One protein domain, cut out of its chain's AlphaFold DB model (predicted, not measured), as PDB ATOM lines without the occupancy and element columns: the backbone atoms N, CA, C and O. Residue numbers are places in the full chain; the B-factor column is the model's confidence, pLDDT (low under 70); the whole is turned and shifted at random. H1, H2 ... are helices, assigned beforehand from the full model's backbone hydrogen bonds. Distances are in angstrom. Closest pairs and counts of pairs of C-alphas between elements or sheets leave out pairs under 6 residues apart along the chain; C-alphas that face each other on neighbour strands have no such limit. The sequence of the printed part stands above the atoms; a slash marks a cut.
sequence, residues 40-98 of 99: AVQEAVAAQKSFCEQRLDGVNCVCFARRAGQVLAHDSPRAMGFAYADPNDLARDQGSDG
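What this domain is: This is residues 40 to 98 of the 99 residues of an uncharacterized protein of Aliishimia ponticola (UniProt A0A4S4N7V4). Three helices pack into a small body, their centres making a triangle, with H1 and H3 each packed on H2 and running opposite ways to it. From one end of this body a long loop sticks out with residues 76 to 86 and folds back to H3. The printed part has 59 residues with three named helices, in the order H1, H2, H3, and no named strand; the class is all helix. The whole is compact, with a radius of gyration of the C-alphas of 11.9 A, yet elongated, spanning 39 by 21 by 16 A, while the body without residues 76 to 86 spans 30 by 19 by 15 A.

How they stand to each other: H1, residues 40 to 55, is the longest helix. It touches H2, residues 61 to 73; their closest C-alphas, those of Lys 49 and Ala 65, are 4.9 A apart. The two form a helical hairpin, running opposite ways at a shallow tilt of 34 degrees, only just short of steep. H2 also touches H3, residues 87 to 96, with the closest C-alphas, those of Ala 68 and Ala 91, 4.2 A apart. These two form a second helical hairpin, opposite ways at a shallow tilt of 34.8 degrees, only just short of steep. H1 and H3 are close but not clearly touching: their closest C-alphas, those of Gln 48 and Arg 92, are 7.4 A apart. They run the same way at a steep tilt of 49 degrees. In H1, H2 and H3 every O i to N i+4 pair is within hydrogen-bond range.

Where its parts are: H1 measures 22.3 A from first to last C-alpha, beginning at C-alpha 40 at (-22.531, 29.416, -44.406). H2 measures 17.5 A and begins at C-alpha 61 at (-35.185, 21.513, -31.883). H3 measures 14.2 A and ends at C-alpha 96 at (-40.689, 19.066, -38.721).

The domain as a whole: The C-alphas of Gly 58 and Gly 81, the two farthest apart, are 39.0 A apart. Without residues 76 to 86, which stand free, the body spans 30 by 19 by 15 A. The link from H1 to H2 is tight, and that from H2 to H3, residues 74 to 86, is long. The printed part has no cut. Its mean pLDDT is 82.7, and residues 75, 76 and 98 are under 70.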
ATOM      1  N   ALA A  40     -21.172  29.046 -44.012       74.12
ATOM      2  CA  ALA A  40     -22.531  29.416 -44.406       74.12
ATOM      3  C   ALA A  40     -23.580  28.340 -44.063       74.12
ATOM      4  O   ALA A  40     -24.677  28.665 -43.614       74.12
ATOM      5  N   VAL A  41     -23.250  27.054 -44.226       75.12
ATOM      6  CA  VAL A  41     -24.148  25.955 -43.832       75.12
ATOM      7  C   VAL A  41     -24.321  25.936 -42.315       75.12
ATOM      8  O   VAL A  41     -25.441  25.787 -41.835       75.12
ATOM      9  N   GLN A  42     -23.245  26.134 -41.550       79.06
ATOM     10  CA  GLN A  42     -23.313  26.159 -40.085       79.06
ATOM     11  C   GLN A  42     -24.172  27.318 -39.564       79.06
ATOM     12  O   GLN A  42     -25.006  27.112 -38.681       79.06
ATOM     13  N   GLU A  43     -24.016  28.512 -40.138       79.19
ATOM     14  CA  GLU A  43     -24.867  29.666 -39.829       79.19
ATOM     15  C   GLU A  43     -26.337  29.382 -40.148       79.19
ATOM     16  O   GLU A  43     -27.218  29.663 -39.332       79.19
ATOM     17  N   ALA A  44     -26.611  28.750 -41.292       81.25
ATOM     18  CA  ALA A  44     -27.967  28.382 -41.673       81.25
ATOM     19  C   ALA A  44     -28.570  27.347 -40.704       81.25
ATOM     20  O   ALA A  44     -29.705  27.516 -40.260       81.25
ATOM     21  N   VAL A  45     -27.811  26.332 -40.275       82.62
ATOM     22  CA  VAL A  45     -28.259  25.361 -39.257       82.62
ATOM     23  C   VAL A  45     -28.571  26.049 -37.924       82.62
ATOM     24  O   VAL A  45     -29.593  25.753 -37.298       82.62
ATOM     25  N   ALA A  46     -27.724  26.985 -37.486       83.56
ATOM     26  CA  ALA A  46     -27.953  27.746 -36.260       83.56
ATOM     27  C   ALA A  46     -29.230  28.601 -36.349       83.56
ATOM     28  O   ALA A  46     -30.021  28.630 -35.403       83.56
ATOM     29  N   ALA A  47     -29.478  29.228 -37.503       86.62
ATOM     30  CA  ALA A  47     -30.706  29.973 -37.760       86.62
ATOM     31  C   ALA A  47     -31.952  29.073 -37.710       86.62
ATOM     32  O   ALA A  47     -32.963  29.459 -37.125       86.62
ATOM     33  N   GLN A  48     -31.876  27.850 -38.249       87.25
ATOM     34  CA  GLN A  48     -32.976  26.881 -38.182       87.25
ATOM     35  C   GLN A  48     -33.246  26.405 -36.749       87.25
ATOM     36  O   GLN A  48     -34.401  26.311 -36.333       87.25
ATOM     37  N   LYS A  49     -32.201  26.178 -35.947       87.06
ATOM     38  CA  LYS A  49     -32.370  25.872 -34.521       87.06
ATOM     39  C   LYS A  49     -33.113  26.997 -33.794       87.06
ATOM     40  O   LYS A  49     -34.086  26.728 -33.095       87.06
ATOM     41  N   SER A  50     -32.692  28.244 -34.009       89.25
ATOM     42  CA  SER A  50     -33.334  29.409 -33.394       89.25
ATOM     43  C   SER A  50     -34.783  29.588 -33.860       89.25
ATOM     44  O   SER A  50     -35.648  29.939 -33.063       89.25
ATOM     45  N   PHE A  51     -35.076  29.296 -35.132       88.88
ATOM     46  CA  PHE A  51     -36.442  29.282 -35.654       88.88
ATOM     47  C   PHE A  51     -37.322  28.275 -34.907       88.88
ATOM     48  O   PHE A  51     -38.427  28.630 -34.503       88.88
ATOM     49  N   CYS A  52     -36.830  27.051 -34.698       90.12
ATOM     50  CA  CYS A  52     -37.568  26.035 -33.954       90.12
ATOM     51  C   CYS A  52     -37.856  26.494 -32.522       90.12
ATOM     52  O   CYS A  52     -39.010  26.496 -32.115       90.12
ATOM     53  N   GLU A  53     -36.842  26.981 -31.802       89.88
ATOM     54  CA  GLU A  53     -36.988  27.439 -30.410       89.88
ATOM     55  C   GLU A  53     -37.986  28.600 -30.254       89.88
ATOM     56  O   GLU A  53     -38.561  28.776 -29.183       89.88
ATOM     57  N   GLN A  54     -38.193  29.398 -31.306       92.25
ATOM     58  CA  GLN A  54     -39.104  30.547 -31.288       92.25
ATOM     59  C   GLN A  54     -40.513  30.243 -31.806       92.25
ATOM     60  O   GLN A  54     -41.437  30.996 -31.497       92.25
ATOM     61  N   ARG A  55     -40.679  29.233 -32.671       88.50
ATOM     62  CA  ARG A  55     -41.931  29.024 -33.423       88.50
ATOM     63  C   ARG A  55     -42.542  27.639 -33.311       88.50
ATOM     64  O   ARG A  55     -43.707  27.498 -33.671       88.50
ATOM     65  N   LEU A  56     -41.781  26.636 -32.891       85.88
ATOM     66  CA  LEU A  56     -42.242  25.257 -32.844       85.88
ATOM     67  C   LEU A  56     -42.272  24.779 -31.394       85.88
ATOM     68  O   LEU A  56     -41.240  24.494 -30.794       85.88
ATOM     69  N   ASP A  57     -43.479  24.659 -30.849       85.75
ATOM     70  CA  ASP A  57     -43.700  24.060 -29.537       85.75
ATOM     71  C   ASP A  57     -43.856  22.542 -29.659       85.75
ATOM     72  O   ASP A  57     -44.561  22.034 -30.531       85.75
ATOM     73  N   GLY A  58     -43.200  21.800 -28.766       84.31
ATOM     74  CA  GLY A  58     -43.274  20.334 -28.729       84.31
ATOM     75  C   GLY A  58     -42.397  19.607 -29.754       84.31
ATOM     76  O   GLY A  58     -42.359  18.380 -29.728       84.31
ATOM     77  N   VAL A  59     -41.659  20.339 -30.593       85.88
ATOM     78  CA  VAL A  59     -40.692  19.789 -31.555       85.88
ATOM     79  C   VAL A  59     -39.313  19.674 -30.912       85.88
ATOM     80  O   VAL A  59     -38.851  20.576 -30.206       85.88
ATOM     81  N   ASN A  60     -38.597  18.579 -31.170       87.44
ATOM     82  CA  ASN A  60     -37.215  18.465 -30.707       87.44
ATOM     83  C   ASN A  60     -36.292  19.344 -31.570       87.44
ATOM     84  O   ASN A  60     -35.830  18.924 -32.630       87.44
ATOM     85  N   CYS A  61     -35.964  20.551 -31.097       87.38
ATOM     86  CA  CYS A  61     -35.185  21.513 -31.883       87.38
ATOM     87  C   CYS A  61     -33.756  21.074 -32.231       87.38
ATOM     88  O   CYS A  61     -33.179  21.566 -33.202       87.38
ATOM     89  N   VAL A  62     -33.183  20.115 -31.498       85.19
ATOM     90  CA  VAL A  62     -31.892  19.509 -31.864       85.19
ATOM     91  C   VAL A  62     -32.070  18.550 -33.045       85.19
ATOM     92  O   VAL A  62     -31.279  18.584 -33.989       85.19
ATOM     93  N   CYS A  63     -33.119  17.727 -33.022       84.25
ATOM     94  CA  CYS A  63     -33.502  16.856 -34.135       84.25
ATOM     95  C   CYS A  63     -33.842  17.680 -35.383       84.25
ATOM     96  O   CYS A  63     -33.303  17.410 -36.459       84.25
ATOM     97  N   PHE A  64     -34.653  18.727 -35.214       89.69
ATOM     98  CA  PHE A  64     -35.047  19.647 -36.274       89.69
ATOM     99  C   PHE A  64     -33.821  20.265 -36.948       89.69
ATOM    100  O   PHE A  64     -33.635  20.120 -38.153       89.69
ATOM    101  N   ALA A  65     -32.931  20.886 -36.165       84.69
ATOM    102  CA  ALA A  65     -31.730  21.528 -36.691       84.69
ATOM    103  C   ALA A  65     -30.809  20.529 -37.406       84.69
ATOM    104  O   ALA A  65     -30.204  20.863 -38.423       84.69
ATOM    105  N   ARG A  66     -30.731  19.283 -36.922       82.31
ATOM    106  CA  ARG A  66     -29.949  18.226 -37.571       82.31
ATOM    107  C   ARG A  66     -30.506  17.865 -38.947       82.31
ATOM    108  O   ARG A  66     -29.732  17.788 -39.897       82.31
ATOM    109  N   ARG A  67     -31.818  17.643 -39.064       82.81
ATOM    110  CA  ARG A  67     -32.463  17.337 -40.351       82.81
ATOM    111  C   ARG A  67     -32.405  18.521 -41.306       82.81
ATOM    112  O   ARG A  67     -31.979  18.362 -42.445       82.81
ATOM    113  N   ALA A  68     -32.734  19.713 -40.817       85.56
ATOM    114  CA  ALA A  68     -32.633  20.943 -41.588       85.56
ATOM    115  C   ALA A  68     -31.199  21.153 -42.107       85.56
ATOM    116  O   ALA A  68     -30.990  21.462 -43.276       85.56
ATOM    117  N   GLY A  69     -30.195  20.883 -41.269       82.88
ATOM    118  CA  GLY A  69     -28.789  20.937 -41.651       82.88
ATOM    119  C   GLY A  69     -28.392  19.945 -42.739       82.88
ATOM    120  O   GLY A  69     -27.586  20.291 -43.593       82.88
ATOM    121  N   GLN A  70     -28.970  18.742 -42.763       82.25
ATOM    122  CA  GLN A  70     -28.727  17.775 -43.840       82.25
ATOM    123  C   GLN A  70     -29.276  18.266 -45.180       82.25
ATOM    124  O   GLN A  70     -28.603  18.116 -46.194       82.25
ATOM    125  N   VAL A  71     -30.455  18.893 -45.178       84.50
ATOM    126  CA  VAL A  71     -31.040  19.498 -46.384       84.50
ATOM    127  C   VAL A  71     -30.177  20.657 -46.881       84.50
ATOM    128  O   VAL A  71     -29.885  20.740 -48.067       84.50
ATOM    129  N   LEU A  72     -29.724  21.524 -45.972       84.44
ATOM    130  CA  LEU A  72     -28.934  22.710 -46.316       84.44
ATOM    131  C   LEU A  72     -27.487  22.385 -46.704       84.44
ATOM    132  O   LEU A  72     -26.884  23.120 -47.480       84.44
ATOM    133  N   ALA A  73     -26.924  21.296 -46.180       79.69
ATOM    134  CA  ALA A  73     -25.599  20.813 -46.557       79.69
ATOM    135  C   ALA A  73     -25.596  20.075 -47.903       79.69
ATOM    136  O   ALA A  73     -24.529  19.848 -48.473       79.69
ATOM    137  N   HIS A  74     -26.763  19.656 -48.396       77.94
ATOM    138  CA  HIS A  74     -26.853  18.890 -49.625       77.94
ATOM    139  C   HIS A  74     -26.928  19.813 -50.844       77.94
ATOM    140  O   HIS A  74     -27.985  20.349 -51.178       77.94
ATOM    141  N   ASP A  75     -25.802  19.968 -51.539       67.94
ATOM    142  CA  ASP A  75     -25.760  20.665 -52.823       67.94
ATOM    143  C   ASP A  75     -26.208  19.717 -53.946       67.94
ATOM    144  O   ASP A  75     -25.440  18.907 -54.469       67.94
ATOM    145  N   SER A  76     -27.504  19.750 -54.262       68.38
ATOM    146  CA  SER A  76     -28.076  18.993 -55.377       68.38
ATOM    147  C   SER A  76     -28.041  19.818 -56.668       68.38
ATOM    148  O   SER A  76     -28.610  20.917 -56.697       68.38
ATOM    149  N   PRO A  77     -27.473  19.291 -57.771       70.56
ATOM    150  CA  PRO A  77     -27.469  19.989 -59.048       70.56
ATOM    151  C   PRO A  77     -28.904  20.200 -59.542       70.56
ATOM    152  O   PRO A  77     -29.671  19.256 -59.744       70.56
ATOM    153  N   ARG A  78     -29.268  21.468 -59.735       79.06
ATOM    154  CA  ARG A  78     -30.583  21.870 -60.240       79.06
ATOM    155  C   ARG A  78     -30.639  21.677 -61.753       79.06
ATOM    156  O   ARG A  78     -29.805  22.202 -62.488       79.06
ATOM    157  N   ALA A  79     -31.638  20.942 -62.226       78.75
ATOM    158  CA  ALA A  79     -31.951  20.824 -63.640       78.75
ATOM    159  C   ALA A  79     -32.461  22.168 -64.182       78.75
ATOM    160  O   ALA A  79     -33.318  22.828 -63.590       78.75
ATOM    161  N   MET A  80     -31.933  22.578 -65.332       78.44
ATOM    162  CA  MET A  80     -32.362  23.811 -65.989       78.44
ATOM    163  C   MET A  80     -33.823  23.723 -66.446       78.44
ATOM    164  O   MET A  80     -34.275  22.678 -66.909       78.44
ATOM    165  N   GLY A  81     -34.546  24.843 -66.346       86.69
ATOM    166  CA  GLY A  81     -35.944  24.959 -66.778       86.69
ATOM    167  C   GLY A  81     -36.991  24.622 -65.710       86.69
ATOM    168  O   GLY A  81     -38.180  24.732 -65.994       86.69
ATOM    169  N   PHE A  82     -36.576  24.265 -64.489       78.62
ATOM    170  CA  PHE A  82     -37.478  23.954 -63.379       78.62
ATOM    171  C   PHE A  82     -37.391  24.992 -62.256       78.62
ATOM    172  O   PHE A  82     -36.318  25.515 -61.950       78.62
ATOM    173  N   ALA A  83     -38.534  25.272 -61.627       82.50
ATOM    174  CA  ALA A  83     -38.588  26.018 -60.377       82.50
ATOM    175  C   ALA A  83     -38.282  25.072 -59.208       82.50
ATOM    176  O   ALA A  83     -38.823  23.969 -59.139       82.50
ATOM    177  N   TYR A  84     -37.423  25.514 -58.294       78.62
ATOM    178  CA  TYR A  84     -37.043  24.771 -57.094       78.62
ATOM    179  C   TYR A  84     -37.588  25.474 -55.856       78.62
ATOM    180  O   TYR A  84     -37.647  26.703 -55.828       78.62
ATOM    181  N   ALA A  85     -37.954  24.693 -54.840       81.69
ATOM    182  CA  ALA A  85     -38.318  25.227 -53.534       81.69
ATOM    183  C   ALA A  85     -37.135  25.973 -52.894       81.69
ATOM    184  O   ALA A  85     -35.967  25.660 -53.169       81.69
ATOM    185  N   ASP A  86     -37.440  26.947 -52.032       84.50
ATOM    186  CA  ASP A  86     -36.411  27.570 -51.206       84.50
ATOM    187  C   ASP A  86     -35.797  26.503 -50.282       84.50
ATOM    188  O   ASP A  86     -36.536  25.773 -49.611       84.50
ATOM    189  N   PRO A  87     -34.460  26.377 -50.229       81.56
ATOM    190  CA  PRO A  87     -33.806  25.384 -49.386       81.56
ATOM    191  C   PRO A  87     -34.174  25.492 -47.904       81.56
ATOM    192  O   PRO A  87     -34.194  24.472 -47.223       81.56
ATOM    193  N   ASN A  88     -34.482  26.688 -47.391       83.12
ATOM    194  CA  ASN A  88     -34.889  26.863 -45.999       83.12
ATOM    195  C   ASN A  88     -36.301  26.354 -45.746       83.12
ATOM    196  O   ASN A  88     -36.545  25.796 -44.682       83.12
ATOM    197  N   ASP A  89     -37.216  26.541 -46.692       86.12
ATOM    198  CA  ASP A  89     -38.582  26.040 -46.551       86.12
ATOM    199  C   ASP A  89     -38.583  24.512 -46.614       86.12
ATOM    200  O   ASP A  89     -39.113  23.859 -45.719       86.12
ATOM    201  N   LEU A  90     -37.830  23.934 -47.554       84.62
ATOM    202  CA  LEU A  90     -37.613  22.490 -47.606       84.62
ATOM    203  C   LEU A  90     -36.956  21.950 -46.322       84.62
ATOM    204  O   LEU A  90     -37.330  20.887 -45.829       84.62
ATOM    205  N   ALA A  91     -35.969  22.668 -45.781       86.56
ATOM    206  CA  ALA A  91     -35.281  22.284 -44.552       86.56
ATOM    207  C   ALA A  91     -36.206  22.327 -43.329       86.56
ATOM    208  O   ALA A  91     -36.087  21.472 -42.451       86.56
ATOM    209  N   ARG A  92     -37.132  23.292 -43.273       87.25
ATOM    210  CA  ARG A  92     -38.142  23.393 -42.213       87.25
ATOM    211  C   ARG A  92     -39.153  22.263 -42.303       87.25
ATOM    212  O   ARG A  92     -39.360  21.589 -41.298       87.25
ATOM    213  N   ASP A  93     -39.699  22.019 -43.490       85.81
ATOM    214  CA  ASP A  93     -40.679  20.956 -43.719       85.81
ATOM    215  C   ASP A  93     -40.094  19.596 -43.314       85.81
ATOM    216  O   ASP A  93     -40.602  18.932 -42.408       85.81
ATOM    217  N   GLN A  94     -38.930  19.238 -43.872       81.75
ATOM    218  CA  GLN A  94     -38.253  17.978 -43.546       81.75
ATOM    219  C   GLN A  94     -37.773  17.902 -42.091       81.75
ATOM    220  O   GLN A  94     -37.676  16.806 -41.521       81.75
ATOM    221  N   GLY A  95     -37.446  19.053 -41.500       81.56
ATOM    222  CA  GLY A  95     -37.091  19.184 -40.094       81.56
ATOM    223  C   GLY A  95     -38.258  18.851 -39.171       81.56
ATOM    224  O   GLY A  95     -38.042  18.176 -38.170       81.56
ATOM    225  N   SER A  96     -39.473  19.285 -39.515       80.69
ATOM    226  CA  SER A  96     -40.689  19.066 -38.721       80.69
ATOM    227  C   SER A  96     -41.360  17.704 -38.945       80.69
ATOM    228  O   SER A  96     -41.984  17.171 -38.039       80.69
ATOM    229  N   ASP A  97     -41.174  17.072 -40.107       78.81
ATOM    230  CA  ASP A  97     -41.816  15.790 -40.453       78.81
ATOM    231  C   ASP A  97     -41.311  14.568 -39.654       78.81
ATOM    232  O   ASP A  97     -41.754  13.436 -39.859       78.81
ATOM    233  N   GLY A  98     -40.348  14.741 -38.751       67.88
ATOM    234  CA  GLY A  98     -39.826  13.631 -37.949       67.88
ATOM    235  C   GLY A  98     -39.184  14.037 -36.634       67.88
ATOM    236  O   GLY A  98     -38.386  13.260 -36.101       67.88
TER     237      GLY A  98